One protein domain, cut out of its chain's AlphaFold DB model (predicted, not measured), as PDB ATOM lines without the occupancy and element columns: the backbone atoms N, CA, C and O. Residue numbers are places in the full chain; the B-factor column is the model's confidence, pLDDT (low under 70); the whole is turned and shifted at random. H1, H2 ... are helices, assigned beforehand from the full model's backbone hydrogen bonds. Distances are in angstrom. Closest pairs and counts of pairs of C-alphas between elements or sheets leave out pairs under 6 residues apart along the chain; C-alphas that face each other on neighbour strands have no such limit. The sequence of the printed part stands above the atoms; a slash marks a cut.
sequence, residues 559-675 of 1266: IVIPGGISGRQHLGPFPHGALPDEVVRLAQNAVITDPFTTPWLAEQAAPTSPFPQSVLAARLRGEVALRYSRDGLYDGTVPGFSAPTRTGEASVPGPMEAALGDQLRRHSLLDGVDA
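Overview. This is residues 559 to 675 of the 1266 residues of an uncharacterized protein of Aliiroseovarius sediminilitoris (UniProt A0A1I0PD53). A helical hairpin, H3 and H4, and a touching pair, short H1 and longer H2, make one part; H5 lies apart from them, after the unnamed stretch 626 to 654. Residues 576 to 583 stick out. Of the 117 printed residues, 49, under half, are in the five named helices, in the order H1 to H5, and there is no named strand, the class being all helix; the whole is only just compact, close to loose, with a radius of gyration of the C-alphas of 15.8 A, spanning 44 by 38 by 24 A.

Arrangement. Look first at H1, residues 567 to 570, which touches residues 588 to 592 alone of H2, residues 581 to 593; the closest C-alphas, Gly 567 and Gln 588, are 4.4 A apart. Next, H3, residues 598 to 605, touches H4, residues 613 to 625, in a hairpin at a steep tilt of 42 degrees, opposite ways; the closest C-alphas, Ala 602 and Ala 617, are 5.1 A apart. H5, residues 655 to 665, is apart from H4. Every O i to N i+4 pair is within hydrogen-bond range in H3, H4 and H5, and 7 of 9 in H2; H1 is too short for one.

Along the chain. Find C-alpha 567 at (26.870, -78.845, 30.117), where H1 begins. H2 runs 19.3 A and H4 18.1 A; H5 ends at (28.125, -67.239, 13.182).

Size, cuts and confidence. The printed part has no cut. The H4 to H5 link is long, and pLDDT is under 70 at residues 635 to 659, among others.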
ATOM      1  N   ILE A 559      27.501 -72.373  28.210       89.62
ATOM      2  CA  ILE A 559      27.375 -73.679  28.898       89.62
ATOM      3  C   ILE A 559      26.051 -74.395  28.581       89.62
ATOM      4  O   ILE A 559      25.737 -75.447  29.146       89.62
ATOM      5  N   VAL A 560      25.245 -73.814  27.689       88.50
ATOM      6  CA  VAL A 560      23.953 -74.335  27.234       88.50
ATOM      7  C   VAL A 560      23.821 -74.069  25.740       88.50
ATOM      8  O   VAL A 560      24.122 -72.971  25.283       88.50
ATOM      9  N   ILE A 561      23.312 -75.054  25.002       87.88
ATOM     10  CA  ILE A 561      22.811 -74.874  23.640       87.88
ATOM     11  C   ILE A 561      21.276 -74.975  23.703       87.88
ATOM     12  O   ILE A 561      20.737 -76.008  24.128       87.88
ATOM     13  N   PRO A 562      20.536 -73.921  23.304       82.81
ATOM     14  CA  PRO A 562      19.081 -73.913  23.276       82.81
ATOM     15  C   PRO A 562      18.491 -75.147  22.580       82.81
ATOM     16  O   PRO A 562      18.850 -75.519  21.460       82.81
ATOM     17  N   GLY A 563      17.523 -75.774  23.249       75.38
ATOM     18  CA  GLY A 563      16.929 -77.038  22.808       75.38
ATOM     19  C   GLY A 563      17.327 -78.259  23.631       75.38
ATOM     20  O   GLY A 563      17.168 -79.372  23.142       75.38
ATOM     21  N   GLY A 564      17.776 -78.069  24.873       78.19
ATOM     22  CA  GLY A 564      17.896 -79.143  25.865       78.19
ATOM     23  C   GLY A 564      19.303 -79.697  26.065       78.19
ATOM     24  O   GLY A 564      19.455 -80.637  26.829       78.19
ATOM     25  N   ILE A 565      20.326 -79.117  25.433       87.00
ATOM     26  CA  ILE A 565      21.722 -79.513  25.649       87.00
ATOM     27  C   ILE A 565      22.319 -78.560  26.681       87.00
ATOM     28  O   ILE A 565      22.433 -77.358  26.444       87.00
ATOM     29  N   SER A 566      22.688 -79.080  27.847       88.31
ATOM     30  CA  SER A 566      23.294 -78.285  28.914       88.31
ATOM     31  C   SER A 566      24.508 -79.002  29.476       88.31
ATOM     32  O   SER A 566      24.387 -80.126  29.965       88.31
ATOM     33  N   GLY A 567      25.655 -78.321  29.497       86.38
ATOM     34  CA  GLY A 567      26.870 -78.845  30.117       86.38
ATOM     35  C   GLY A 567      26.643 -79.228  31.582       86.38
ATOM     36  O   GLY A 567      27.162 -80.238  32.029       86.38
ATOM     37  N   ARG A 568      25.763 -78.519  32.305       86.19
ATOM     38  CA  ARG A 568      25.389 -78.836  33.701       86.19
ATOM     39  C   ARG A 568      24.688 -80.185  33.879       86.19
ATOM     40  O   ARG A 568      24.741 -80.752  34.967       86.19
ATOM     41  N   GLN A 569      23.971 -80.666  32.863       85.75
ATOM     42  CA  GLN A 569      23.265 -81.951  32.937       85.75
ATOM     43  C   GLN A 569      24.228 -83.127  32.748       85.75
ATOM     44  O   GLN A 569      24.112 -84.131  33.451       85.75
ATOM     45  N   HIS A 570      25.194 -82.966  31.840       86.50
ATOM     46  CA  HIS A 570      26.143 -84.010  31.441       86.50
ATOM     47  C   HIS A 570      27.476 -83.942  32.199       86.50
ATOM     48  O   HIS A 570      28.218 -84.920  32.231       86.50
ATOM     49  N   LEU A 571      27.746 -82.824  32.869       86.69
ATOM     50  CA  LEU A 571      28.855 -82.608  33.786       86.69
ATOM     51  C   LEU A 571      28.307 -81.952  35.062       86.69
ATOM     52  O   LEU A 571      28.013 -80.754  35.096       86.69
ATOM     53  N   GLY A 572      28.130 -82.758  36.112       69.56
ATOM     54  CA  GLY A 572      27.752 -82.241  37.430       69.56
ATOM     55  C   GLY A 572      28.853 -81.349  38.022       69.56
ATOM     56  O   GLY A 572      29.997 -81.424  37.570       69.56
ATOM     57  N   PRO A 573      28.548 -80.503  39.024       67.38
ATOM     58  CA  PRO A 573      29.603 -79.818  39.765       67.38
ATOM     59  C   PRO A 573      30.506 -80.868  40.424       67.38
ATOM     60  O   PRO A 573      30.003 -81.813  41.034       67.38
ATOM     61  N   PHE A 574      31.821 -80.721  40.287       73.44
ATOM     62  CA  PHE A 574      32.788 -81.473  41.088       73.44
ATOM     63  C   PHE A 574      33.112 -80.618  42.324       73.44
ATOM     64  O   PHE A 574      33.719 -79.558  42.166       73.44
ATOM     65  N   PRO A 575      32.628 -81.005  43.521       67.88
ATOM     66  CA  PRO A 575      32.597 -80.120  44.679       67.88
ATOM     67  C   PRO A 575      33.996 -79.968  45.285       67.88
ATOM     68  O   PRO A 575      34.537 -80.913  45.861       67.88
ATOM     69  N   HIS A 576      34.594 -78.789  45.117       84.19
ATOM     70  CA  HIS A 576      35.890 -78.443  45.688       84.19
ATOM     71  C   HIS A 576      35.980 -76.936  45.983       84.19
ATOM     72  O   HIS A 576      36.160 -76.105  45.090       84.19
ATOM     73  N   GLY A 577      35.924 -76.577  47.266       79.31
ATOM     74  CA  GLY A 577      35.840 -75.201  47.759       79.31
ATOM     75  C   GLY A 577      37.130 -74.384  47.661       79.31
ATOM     76  O   GLY A 577      37.142 -73.224  48.069       79.31
ATOM     77  N   ALA A 578      38.210 -74.948  47.124       83.12
ATOM     78  CA  ALA A 578      39.445 -74.224  46.801       83.12
ATOM     79  C   ALA A 578      39.645 -73.986  45.292       83.12
ATOM     80  O   ALA A 578      40.694 -73.508  44.882       83.12
ATOM     81  N   LEU A 579      38.671 -74.312  44.433       86.94
ATOM     82  CA  LEU A 579      38.770 -73.989  43.006       86.94
ATOM     83  C   LEU A 579      38.121 -72.630  42.679       86.94
ATOM     84  O   LEU A 579      37.116 -72.266  43.306       86.94
ATOM     85  N   PRO A 580      38.654 -71.889  41.686       86.88
ATOM     86  CA  PRO A 580      37.945 -70.781  41.053       86.88
ATOM     87  C   PRO A 580      36.630 -71.239  40.402       86.88
ATOM     88  O   PRO A 580      36.594 -72.263  39.717       86.88
ATOM     89  N   ASP A 581      35.557 -70.460  40.555       79.56
ATOM     90  CA  ASP A 581      34.214 -70.819  40.063       79.56
ATOM     91  C   ASP A 581      34.160 -70.944  38.528       79.56
ATOM     92  O   ASP A 581      33.359 -71.697  37.963       79.56
ATOM     93  N   GLU A 582      35.035 -70.217  37.833       88.19
ATOM     94  CA  GLU A 582      35.142 -70.214  36.376       88.19
ATOM     95  C   GLU A 582      35.578 -71.568  35.796       88.19
ATOM     96  O   GLU A 582      35.198 -71.906  34.674       88.19
ATOM     97  N   VAL A 583      36.318 -72.377  36.560       90.56
ATOM     98  CA  VAL A 583      36.811 -73.692  36.125       90.56
ATOM     99  C   VAL A 583      35.656 -74.634  35.787       90.56
ATOM    100  O   VAL A 583      35.678 -75.309  34.758       90.56
ATOM    101  N   VAL A 584      34.616 -74.665  36.624       88.94
ATOM    102  CA  VAL A 584      33.447 -75.528  36.399       88.94
ATOM    103  C   VAL A 584      32.698 -75.089  35.139       88.94
ATOM    104  O   VAL A 584      32.249 -75.930  34.360       88.94
ATOM    105  N   ARG A 585      32.602 -73.772  34.893       90.12
ATOM    106  CA  ARG A 585      32.028 -73.227  33.650       90.12
ATOM    107  C   ARG A 585      32.840 -73.643  32.424       90.12
ATOM    108  O   ARG A 585      32.242 -74.052  31.434       90.12
ATOM    109  N   LEU A 586      34.169 -73.576  32.492       93.50
ATOM    110  CA  LEU A 586      35.057 -74.010  31.410       93.50
ATOM    111  C   LEU A 586      34.922 -75.510  31.129       93.50
ATOM    112  O   LEU A 586      34.814 -75.901  29.972       93.50
ATOM    113  N   ALA A 587      34.838 -76.344  32.165       93.12
ATOM    114  CA  ALA A 587      34.643 -77.783  31.998       93.12
ATOM    115  C   ALA A 587      33.275 -78.098  31.363       93.12
ATOM    116  O   ALA A 587      33.178 -78.919  30.455       93.12
ATOM    117  N   GLN A 588      32.213 -77.397  31.778       92.50
ATOM    118  CA  GLN A 588      30.881 -77.520  31.172       92.50
ATOM    119  C   GLN A 588      30.856 -77.049  29.714       92.50
ATOM    120  O   GLN A 588      30.140 -77.635  28.903       92.50
ATOM    121  N   ASN A 589      31.623 -76.005  29.387       93.00
ATOM    122  CA  ASN A 589      31.804 -75.530  28.021       93.00
ATOM    123  C   ASN A 589      32.523 -76.581  27.165       93.00
ATOM    124  O   ASN A 589      31.996 -76.943  26.120       93.00
ATOM    125  N   ALA A 590      33.629 -77.147  27.660       93.31
ATOM    126  CA  ALA A 590      34.396 -78.181  26.966       93.31
ATOM    127  C   ALA A 590      33.525 -79.381  26.547       93.31
ATOM    128  O   ALA A 590      33.667 -79.887  25.442       93.31
ATOM    129  N   VAL A 591      32.574 -79.804  27.389       92.25
ATOM    130  CA  VAL A 591      31.667 -80.927  27.075       92.25
ATOM    131  C   VAL A 591      30.733 -80.630  25.901       92.25
ATOM    132  O   VAL A 591      30.431 -81.529  25.123       92.25
ATOM    133  N   ILE A 592      30.248 -79.393  25.761       91.19
ATOM    134  CA  ILE A 592      29.296 -79.043  24.692       91.19
ATOM    135  C   ILE A 592      29.978 -78.597  23.392       91.19
ATOM    136  O   ILE A 592      29.307 -78.523  22.364       91.19
ATOM    137  N   THR A 593      31.278 -78.289  23.433       90.44
ATOM    138  CA  THR A 593      32.079 -77.873  22.267       90.44
ATOM    139  C   THR A 593      32.943 -78.989  21.679       90.44
ATOM    140  O   THR A 593      33.554 -78.778  20.630       90.44
ATOM    141  N   ASP A 594      32.989 -80.158  22.325       91.94
ATOM    142  CA  ASP A 594      33.791 -81.306  21.903       91.94
ATOM    143  C   ASP A 594      33.210 -81.975  20.631       91.94
ATOM    144  O   ASP A 594      32.098 -82.530  20.641       91.94
ATOM    145  N   PRO A 595      33.949 -81.953  19.503       91.06
ATOM    146  CA  PRO A 595      33.472 -82.508  18.245       91.06
ATOM    147  C   PRO A 595      33.454 -84.045  18.248       91.06
ATOM    148  O   PRO A 595      32.680 -84.642  17.494       91.06
ATOM    149  N   PHE A 596      34.245 -84.700  19.103       91.44
ATOM    150  CA  PHE A 596      34.379 -86.160  19.137       91.44
ATOM    151  C   PHE A 596      33.265 -86.833  19.939       91.44
ATOM    152  O   PHE A 596      32.821 -87.927  19.590       91.44
ATOM    153  N   THR A 597      32.737 -86.160  20.962       92.00
ATOM    154  CA  THR A 597      31.653 -86.688  21.811       92.00
ATOM    155  C   THR A 597      30.260 -86.223  21.378       92.00
ATOM    156  O   THR A 597      29.256 -86.598  21.983       92.00
ATOM    157  N   THR A 598      30.151 -85.487  20.266       91.69
ATOM    158  CA  THR A 598      28.879 -84.986  19.715       91.69
ATOM    159  C   THR A 598      27.776 -86.059  19.572       91.69
ATOM    160  O   THR A 598      26.636 -85.788  19.969       91.69
ATOM    161  N   PRO A 599      28.029 -87.274  19.031       92.56
ATOM    162  CA  PRO A 599      26.984 -88.298  18.930       92.56
ATOM    163  C   PRO A 599      26.521 -88.818  20.295       92.56
ATOM    164  O   PRO A 599      25.319 -89.003  20.491       92.56
ATOM    165  N   TRP A 600      27.460 -88.998  21.231       92.94
ATOM    166  CA  TRP A 600      27.175 -89.385  22.611       92.94
ATOM    167  C   TRP A 600      26.329 -88.315  23.308       92.94
ATOM    168  O   TRP A 600      25.274 -88.621  23.857       92.94
ATOM    169  N   LEU A 601      26.707 -87.039  23.187       92.06
ATOM    170  CA  LEU A 601      25.978 -85.921  23.789       92.06
ATOM    171  C   LEU A 601      24.550 -85.804  23.235       92.06
ATOM    172  O   LEU A 601      23.605 -85.582  23.991       92.06
ATOM    173  N   ALA A 602      24.366 -85.999  21.924       92.19
ATOM    174  CA  ALA A 602      23.040 -86.013  21.308       92.19
ATOM    175  C   ALA A 602      22.161 -87.162  21.824       92.19
ATOM    176  O   ALA A 602      20.954 -86.978  21.984       92.19
ATOM    177  N   GLU A 603      22.747 -88.341  22.059       91.81
ATOM    178  CA  GLU A 603      22.056 -89.492  22.648       91.81
ATOM    179  C   GLU A 603      21.627 -89.203  24.089       91.81
ATOM    180  O   GLU A 603      20.455 -89.387  24.416       91.81
ATOM    181  N   GLN A 604      22.535 -88.676  24.916       90.44
ATOM    182  CA  GLN A 604      22.259 -88.395  26.328       90.44
ATOM    183  C   GLN A 604      21.306 -87.210  26.537       90.44
ATOM    184  O   GLN A 604      20.569 -87.186  27.519       90.44
ATOM    185  N   ALA A 605      21.284 -86.227  25.632       89.50
ATOM    186  CA  ALA A 605      20.381 -85.075  25.718       89.50
ATOM    187  C   ALA A 605      18.966 -85.362  25.175       89.50
ATOM    188  O   ALA A 605      18.015 -84.650  25.502       89.50
ATOM    189  N   ALA A 606      18.788 -86.395  24.342       90.38
ATOM    190  CA  ALA A 606      17.496 -86.709  23.723       90.38
ATOM    191  C   ALA A 606      16.348 -86.995  24.723       90.38
ATOM    192  O   ALA A 606      15.234 -86.545  24.456       90.38
ATOM    193  N   PRO A 607      16.555 -87.687  25.865       88.38
ATOM    194  CA  PRO A 607      15.486 -87.967  26.829       88.38
ATOM    195  C   PRO A 607      14.927 -86.727  27.541       88.38
ATOM    196  O   PRO A 607      13.767 -86.730  27.953       88.38
ATOM    197  N   THR A 608      15.740 -85.680  27.716       84.69
ATOM    198  CA  THR A 608      15.376 -84.443  28.434       84.69
ATOM    199  C   THR A 608      15.052 -83.281  27.490       84.69
ATOM    200  O   THR A 608      14.552 -82.242  27.932       84.69
ATOM    201  N   SER A 609      15.305 -83.448  26.191       86.69
ATOM    202  CA  SER A 609      15.068 -82.447  25.155       86.69
ATOM    203  C   SER A 609      13.679 -82.576  24.511       86.69
ATOM    204  O   SER A 609      13.174 -83.681  24.316       86.69
ATOM    205  N   PRO A 610      13.062 -81.458  24.079       87.44
ATOM    206  CA  PRO A 610      11.867 -81.495  23.235       87.44
ATOM    207  C   PRO A 610      12.137 -81.957  21.786       87.44
ATOM    208  O   PRO A 610      11.190 -82.055  21.003       87.44
ATOM    209  N   PHE A 611      13.393 -82.207  21.393       89.62
ATOM    210  CA  PHE A 611      13.784 -82.598  20.034       89.62
ATOM    211  C   PHE A 611      14.319 -84.042  19.980       89.62
ATOM    212  O   PHE A 611      14.984 -84.484  20.913       89.62
ATOM    213  N   PRO A 612      14.091 -84.786  18.878       91.81
ATOM    214  CA  PRO A 612      14.646 -86.130  18.720       91.81
ATOM    215  C   PRO A 612      16.173 -86.101  18.544       91.81
ATOM    216  O   PRO A 612      16.724 -85.134  18.011       91.81
ATOM    217  N   GLN A 613      16.843 -87.206  18.896       92.19
ATOM    218  CA  GLN A 613      18.306 -87.369  18.813       92.19
ATOM    219  C   GLN A 613      18.890 -86.934  17.460       92.19
ATOM    220  O   GLN A 613      19.917 -86.266  17.417       92.19
ATOM    221  N   SER A 614      18.233 -87.266  16.342       91.94
ATOM    222  CA  SER A 614      18.710 -86.903  15.000       91.94
ATOM    223  C   SER A 614      18.771 -85.388  14.768       91.94
ATOM    224  O   SER A 614      19.692 -84.908  14.111       91.94
ATOM    225  N   VAL A 615      17.827 -84.627  15.334       91.25
ATOM    226  CA  VAL A 615      17.802 -83.158  15.257       91.25
ATOM    227  C   VAL A 615      18.869 -82.558  16.166       91.25
ATOM    228  O   VAL A 615      19.550 -81.622  15.756       91.25
ATOM    229  N   LEU A 616      19.058 -83.107  17.369       90.81
ATOM    230  CA  LEU A 616      20.117 -82.672  18.287       90.81
ATOM    231  C   LEU A 616      21.510 -82.922  17.704       90.81
ATOM    232  O   LEU A 616      22.338 -82.016  17.689       90.81
ATOM    233  N   ALA A 617      21.735 -84.104  17.128       91.19
ATOM    234  CA  ALA A 617      22.976 -84.436  16.439       91.19
ATOM    235  C   ALA A 617      23.233 -83.501  15.245       91.19
ATOM    236  O   ALA A 617      24.364 -83.071  15.036       91.19
ATOM    237  N   ALA A 618      22.198 -83.154  14.470       89.75
ATOM    238  CA  ALA A 618      22.327 -82.195  13.373       89.75
ATOM    239  C   ALA A 618      22.687 -80.783  13.867       89.75
ATOM    240  O   ALA A 618      23.517 -80.126  13.243       89.75
ATOM    241  N   ARG A 619      22.113 -80.333  14.993       89.50
ATOM    242  CA  ARG A 619      22.459 -79.042  15.615       89.50
ATOM    243  C   ARG A 619      23.909 -79.005  16.076       89.50
ATOM    244  O   ARG A 619      24.622 -78.090  15.694       89.50
ATOM    245  N   LEU A 620      24.350 -80.013  16.827       90.12
ATOM    246  CA  LEU A 620      25.733 -80.095  17.306       90.12
ATOM    247  C   LEU A 620      26.735 -80.133  16.145       90.12
ATOM    248  O   LEU A 620      27.694 -79.373  16.142       90.12
ATOM    249  N   ARG A 621      26.473 -80.932  15.100       89.12
ATOM    250  CA  ARG A 621      27.309 -80.926  13.886       89.12
ATOM    251  C   ARG A 621      27.325 -79.569  13.184       89.12
ATOM    252  O   ARG A 621      28.355 -79.198  12.638       89.12
ATOM    253  N   GLY A 622      26.201 -78.850  13.184       87.81
ATOM    254  CA  GLY A 622      26.128 -77.480  12.676       87.81
ATOM    255  C   GLY A 622      27.028 -76.529  13.464       87.81
ATOM    256  O   GLY A 622      27.791 -75.789  12.855       87.81
ATOM    257  N   GLU A 623      27.006 -76.599  14.798       87.75
ATOM    258  CA  GLU A 623      27.879 -75.782  15.656       87.75
ATOM    259  C   GLU A 623      29.367 -76.102  15.477       87.75
ATOM    260  O   GLU A 623      30.186 -75.182  15.459       87.75
ATOM    261  N   VAL A 624      29.710 -77.382  15.299       87.38
ATOM    262  CA  VAL A 624      31.071 -77.821  14.954       87.38
ATOM    263  C   VAL A 624      31.473 -77.257  13.583       87.38
ATOM    264  O   VAL A 624      32.508 -76.615  13.451       87.38
ATOM    265  N   ALA A 625      30.625 -77.383  12.562       84.38
ATOM    266  CA  ALA A 625      30.925 -76.874  11.220       84.38
ATOM    267  C   ALA A 625      31.056 -75.337  11.130       84.38
ATOM    268  O   ALA A 625      31.546 -74.836  10.123       84.38
ATOM    269  N   LEU A 626      30.616 -74.579  12.141       84.31
ATOM    270  CA  LEU A 626      30.798 -73.122  12.208       84.31
ATOM    271  C   LEU A 626      32.160 -72.692  12.782       84.31
ATOM    272  O   LEU A 626      32.503 -71.515  12.673       84.31
ATOM    273  N   ARG A 627      32.899 -73.604  13.428       83.44
ATOM    274  CA  ARG A 627      34.108 -73.287  14.218       83.44
ATOM    275  C   ARG A 627      35.344 -74.068  13.806       83.44
ATOM    276  O   ARG A 627      36.453 -73.573  13.992       83.44
ATOM    277  N   TYR A 628      35.138 -75.276  13.296       82.94
ATOM    278  CA  TYR A 628      36.213 -76.151  12.873       82.94
ATOM    279  C   TYR A 628      36.365 -76.087  11.356       82.94
ATOM    280  O   TYR A 628      35.376 -76.194  10.628       82.94
ATOM    281  N   SER A 629      37.605 -75.950  10.895       74.69
ATOM    282  CA  SER A 629      37.962 -75.946   9.483       74.69
ATOM    283  C   SER A 629      37.711 -77.305   8.831       74.69
ATOM    284  O   SER A 629      37.426 -78.314   9.483       74.69
ATOM    285  N   ARG A 630      37.850 -77.360   7.501       68.75
ATOM    286  CA  ARG A 630      37.741 -78.620   6.750       68.75
ATOM    287  C   ARG A 630      38.764 -79.670   7.204       68.75
ATOM    288  O   ARG A 630      38.462 -80.860   7.126       68.75
ATOM    289  N   ASP A 631      39.922 -79.226   7.682       66.69
ATOM    290  CA  ASP A 631      40.998 -80.085   8.181       66.69
ATOM    291  C   ASP A 631      40.838 -80.413   9.679       66.69
ATOM    292  O   ASP A 631      41.680 -81.091  10.262       66.69
ATOM    293  N   GLY A 632      39.735 -79.971  10.299       73.94
ATOM    294  CA  GLY A 632      39.398 -80.258  11.692       73.94
ATOM    295  C   GLY A 632      40.081 -79.344  12.709       73.94
ATOM    296  O   GLY A 632      40.057 -79.663  13.892       73.94
ATOM    297  N   LEU A 633      40.673 -78.221  12.290       78.38
ATOM    298  CA  LEU A 633      41.312 -77.254  13.193       78.38
ATOM    299  C   LEU A 633      40.281 -76.287  13.765       78.38
ATOM    300  O   LEU A 633      39.400 -75.835  13.042       78.38
ATOM    301  N   TYR A 634      40.410 -75.920  15.038       81.94
ATOM    302  CA  TYR A 634      39.584 -74.880  15.645       81.94
ATOM    303  C   TYR A 634      40.162 -73.494  15.302       81.94
ATOM    304  O   TYR A 634      40.942 -72.926  16.056       81.94
ATOM    305  N   ASP A 635      39.829 -72.964  14.125       68.75
ATOM    306  CA  ASP A 635      40.349 -71.682  13.619       68.75
ATOM    307  C   ASP A 635      39.247 -70.657  13.297       68.75
ATOM    308  O   ASP A 635      39.524 -69.539  12.862       68.75
ATOM    309  N   GLY A 636      37.977 -71.013  13.520       63.00
ATOM    310  CA  GLY A 636      36.845 -70.141  13.218       63.00
ATOM    311  C   GLY A 636      36.605 -69.938  11.717       63.00
ATOM    312  O   GLY A 636      35.860 -69.026  11.345       63.00
ATOM    313  N   THR A 637      37.204 -70.750  10.846       63.38
ATOM    314  CA  THR A 637      36.901 -70.765   9.410       63.38
ATOM    315  C   THR A 637      35.714 -71.687   9.126       63.38
ATOM    316  O   THR A 637      35.475 -72.670   9.828       63.38
ATOM    317  N   VAL A 638      34.922 -71.368   8.095       61.94
ATOM    318  CA  VAL A 638      33.774 -72.197   7.701       61.94
ATOM    319  C   VAL A 638      34.196 -73.138   6.556       61.94
ATOM    320  O   VAL A 638      34.536 -72.643   5.477       61.94
ATOM    321  N   PRO A 639      34.097 -74.480   6.707       54.03
ATOM    322  CA  PRO A 639      34.640 -75.494   5.783       54.03
ATOM    323  C   PRO A 639      34.227 -75.397   4.307       54.03
ATOM    324  O   PRO A 639      34.837 -76.039   3.453       54.03
ATOM    325  N   GLY A 640      33.158 -74.660   3.996       51.31
ATOM    326  CA  GLY A 640      32.601 -74.538   2.647       51.31
ATOM    327  C   GLY A 640      33.272 -73.490   1.755       51.31
ATOM    328  O   GLY A 640      32.959 -73.459   0.566       51.31
ATOM    329  N   PHE A 641      34.146 -72.637   2.303       50.44
ATOM    330  CA  PHE A 641      34.601 -71.424   1.608       50.44
ATOM    331  C   PHE A 641      36.112 -71.199   1.597       50.44
ATOM    332  O   PHE A 641      36.563 -70.384   0.800       50.44
ATOM    333  N   SER A 642      36.885 -71.937   2.395       46.88
ATOM    334  CA  SER A 642      38.344 -71.802   2.426       46.88
ATOM    335  C   SER A 642      39.024 -72.763   1.446       46.88
ATOM    336  O   SER A 642      38.639 -73.931   1.306       46.88
ATOM    337  N   ALA A 643      40.036 -72.264   0.731       43.34
ATOM    338  CA  ALA A 643      40.892 -73.091  -0.114       43.34
ATOM    339  C   ALA A 643      41.671 -74.107   0.748       43.34
ATOM    340  O   ALA A 643      42.039 -73.786   1.876       43.34
ATOM    341  N   PRO A 644      41.945 -75.328   0.250       40.50
ATOM    342  CA  PRO A 644      42.743 -76.296   0.997       40.50
ATOM    343  C   PRO A 644      44.145 -75.732   1.264       40.50
ATOM    344  O   PRO A 644      44.879 -75.439   0.315       40.50
ATOM    345  N   THR A 645      44.542 -75.613   2.531       42.44
ATOM    346  CA  THR A 645      45.941 -75.356   2.885       42.44
ATOM    347  C   THR A 645      46.713 -76.672   2.770       42.44
ATOM    348  O   THR A 645      46.248 -77.742   3.152       42.44
ATOM    349  N   ARG A 646      47.913 -76.647   2.175       37.84
ATOM    350  CA  ARG A 646      48.722 -77.870   1.948       37.84
ATOM    351  C   ARG A 646      49.383 -78.412   3.226       37.84
ATOM    352  O   ARG A 646      50.211 -79.323   3.120       37.84
ATOM    353  N   THR A 647      49.080 -77.848   4.395       40.66
ATOM    354  CA  THR A 647      49.904 -77.995   5.604       40.66
ATOM    355  C   THR A 647      49.138 -78.223   6.908       40.66
ATOM    356  O   THR A 647      49.795 -78.481   7.912       40.66
ATOM    357  N   GLY A 648      47.796 -78.235   6.922       39.97
ATOM    358  CA  GLY A 648      47.051 -78.375   8.184       39.97
ATOM    359  C   GLY A 648      47.302 -77.201   9.137       39.97
ATOM    360  O   GLY A 648      47.310 -77.376  10.350       39.97
ATOM    361  N   GLU A 649      47.554 -76.020   8.571       46.06
ATOM    362  CA  GLU A 649      47.660 -74.756   9.292       46.06
ATOM    363  C   GLU A 649      46.328 -74.009   9.246       46.06
ATOM    364  O   GLU A 649      45.608 -74.081   8.241       46.06
ATOM    365  N   ALA A 650      46.048 -73.243  10.305       42.62
ATOM    366  CA  ALA A 650      45.003 -72.229  10.299       42.62
ATOM    367  C   ALA A 650      45.301 -71.232   9.170       42.62
ATOM    368  O   ALA A 650      46.259 -70.456   9.238       42.62
ATOM    369  N   SER A 651      44.504 -71.280   8.104       44.97
ATOM    370  CA  SER A 651      44.504 -70.220   7.102       44.97
ATOM    371  C   SER A 651      43.961 -68.976   7.781       44.97
ATOM    372  O   SER A 651      42.868 -69.038   8.337       44.97
ATOM    373  N   VAL A 652      44.656 -67.838   7.698       48.69
ATOM    374  CA  VAL A 652      43.976 -66.563   7.947       48.69
ATOM    375  C   VAL A 652      42.939 -66.436   6.829       48.69
ATOM    376  O   VAL A 652      43.326 -66.406   5.656       48.69
ATOM    377  N   PRO A 653      41.630 -66.467   7.133       51.91
ATOM    378  CA  PRO A 653      40.625 -66.359   6.093       51.91
ATOM    379  C   PRO A 653      40.775 -64.998   5.418       51.91
ATOM    380  O   PRO A 653      40.924 -63.974   6.090       51.91
ATOM    381  N   GLY A 654      40.723 -64.969   4.084       55.88
ATOM    382  CA  GLY A 654      40.700 -63.702   3.356       55.88
ATOM    383  C   GLY A 654      39.544 -62.811   3.847       55.88
ATOM    384  O   GLY A 654      38.557 -63.329   4.381       55.88
ATOM    385  N   PRO A 655      39.583 -61.482   3.632       60.28
ATOM    386  CA  PRO A 655      38.595 -60.545   4.190       60.28
ATOM    387  C   PRO A 655      37.137 -60.944   3.904       60.28
ATOM    388  O   PRO A 655      36.247 -60.779   4.738       60.28
ATOM    389  N   MET A 656      36.899 -61.517   2.721       63.84
ATOM    390  CA  MET A 656      35.590 -62.001   2.287       63.84
ATOM    391  C   MET A 656      35.158 -63.296   2.997       63.84
ATOM    392  O   MET A 656      33.991 -63.424   3.366       63.84
ATOM    393  N   GLU A 657      36.080 -64.237   3.217       64.69
ATOM    394  CA  GLU A 657      35.819 -65.478   3.958       64.69
ATOM    395  C   GLU A 657      35.527 -65.179   5.434       64.69
ATOM    396  O   GLU A 657      34.569 -65.713   5.991       64.69
ATOM    397  N   ALA A 658      36.283 -64.256   6.039       65.06
ATOM    398  CA  ALA A 658      36.074 -63.806   7.412       65.06
ATOM    399  C   ALA A 658      34.699 -63.138   7.595       65.06
ATOM    400  O   ALA A 658      33.963 -63.468   8.528       65.06
ATOM    401  N   ALA A 659      34.313 -62.249   6.671       68.38
ATOM    402  CA  ALA A 659      33.005 -61.595   6.689       68.38
ATOM    403  C   ALA A 659      31.848 -62.596   6.531       68.38
ATOM    404  O   ALA A 659      30.816 -62.463   7.189       68.38
ATOM    405  N   LEU A 660      32.011 -63.614   5.680       71.38
ATOM    406  CA  LEU A 660      31.013 -64.666   5.496       71.38
ATOM    407  C   LEU A 660      30.909 -65.580   6.724       71.38
ATOM    408  O   LEU A 660      29.799 -65.907   7.147       71.38
ATOM    409  N   GLY A 661      32.046 -65.948   7.320       73.44
ATOM    410  CA  GLY A 661      32.097 -66.669   8.590       73.44
ATOM    411  C   GLY A 661      31.368 -65.915   9.702       73.44
ATOM    412  O   GLY A 661      30.564 -66.513  10.414       73.44
ATOM    413  N   ASP A 662      31.548 -64.592   9.790       75.25
ATOM    414  CA  ASP A 662      30.805 -63.743  10.729       75.25
ATOM    415  C   ASP A 662      29.287 -63.766  10.473       75.25
ATOM    416  O   ASP A 662      28.502 -63.920  11.409       75.25
ATOM    417  N   GLN A 663      28.843 -63.693   9.210       81.25
ATOM    418  CA  GLN A 663      27.413 -63.805   8.890       81.25
ATOM    419  C   GLN A 663      26.827 -65.162   9.295       81.25
ATOM    420  O   GLN A 663      25.714 -65.215   9.816       81.25
ATOM    421  N   LEU A 664      27.560 -66.256   9.083       81.06
ATOM    422  CA  LEU A 664      27.108 -67.594   9.465       81.06
ATOM    423  C   LEU A 664      27.097 -67.784  10.988       81.06
ATOM    424  O   LEU A 664      26.148 -68.366  11.516       81.06
ATOM    425  N   ARG A 665      28.074 -67.219  11.711       80.75
ATOM    426  CA  ARG A 665      28.125 -67.239  13.182       80.75
ATOM    427  C   ARG A 665      26.930 -66.550  13.846       80.75
ATOM    428  O   ARG A 665      26.520 -66.986  14.916       80.75
ATOM    429  N   ARG A 666      26.284 -65.570  13.199       82.62
ATOM    430  CA  ARG A 666      25.030 -64.951  13.697       82.62
ATOM    431  C   ARG A 666      23.858 -65.930  13.813       82.62
ATOM    432  O   ARG A 666      22.867 -65.615  14.465       82.62
ATOM    433  N   HIS A 667      23.953 -67.093  13.169       84.81
ATOM    434  CA  HIS A 667      22.971 -68.170  13.260       84.81
ATOM    435  C   HIS A 667      23.371 -69.282  14.243       84.81
ATOM    436  O   HIS A 667      22.631 -70.261  14.363       84.81
ATOM    437  N   SER A 668      24.506 -69.144  14.940       87.31
ATOM    438  CA  SER A 668      24.902 -70.059  16.011       87.31
ATOM    439  C   SER A 668      23.879 -70.024  17.149       87.31
ATOM    440  O   SER A 668      23.327 -68.981  17.498       87.31
ATOM    441  N   LEU A 669      23.616 -71.193  17.723       87.56
ATOM    442  CA  LEU A 669      22.783 -71.372  18.903       87.56
ATOM    443  C   LEU A 669      23.576 -71.176  20.203       87.56
ATOM    444  O   LEU A 669      22.966 -71.105  21.267       87.56
ATOM    445  N   LEU A 670      24.909 -71.119  20.152       84.56
ATOM    446  CA  LEU A 670      25.734 -70.868  21.330       84.56
ATOM    447  C   LEU A 670      25.597 -69.401  21.758       84.56
ATOM    448  O   LEU A 670      25.976 -68.487  21.031       84.56
ATOM    449  N   ASP A 671      25.053 -69.193  22.955       79.94
ATOM    450  CA  ASP A 671      24.887 -67.873  23.564       79.94
ATOM    451  C   ASP A 671      26.154 -67.503  24.352       79.94
ATOM    452  O   ASP A 671      26.323 -67.897  25.510       79.94
ATOM    453  N   GLY A 672      27.097 -66.837  23.680       83.88
ATOM    454  CA  GLY A 672      28.389 -66.462  24.251       83.88
ATOM    455  C   GLY A 672      29.402 -65.980  23.213       83.88
ATOM    456  O   GLY A 672      29.056 -65.653  22.080       83.88
ATOM    457  N   VAL A 673      30.671 -65.938  23.620       85.38
ATOM    458  CA  VAL A 673      31.815 -65.597  22.765       85.38
ATOM    459  C   VAL A 673      32.681 -66.842  22.572       85.38
ATOM    460  O   VAL A 673      33.048 -67.522  23.541       85.38
ATOM    461  N   ASP A 674      33.016 -67.131  21.316       84.75
ATOM    462  CA  ASP A 674      33.896 -68.241  20.951       84.75
ATOM    463  C   ASP A 674      35.274 -68.092  21.612       84.75
ATOM    464  O   ASP A 674      35.770 -66.986  21.823       84.75
ATOM    465  N   ALA A 675      35.888 -69.219  21.976       87.38
ATOM    466  CA  ALA A 675      37.262 -69.209  22.468       87.38
ATOM    467  C   ALA A 675      38.211 -68.716  21.369       87.38
ATOM    468  O   ALA A 675      37.953 -68.970  20.190       87.38
TER     469      ALA A 675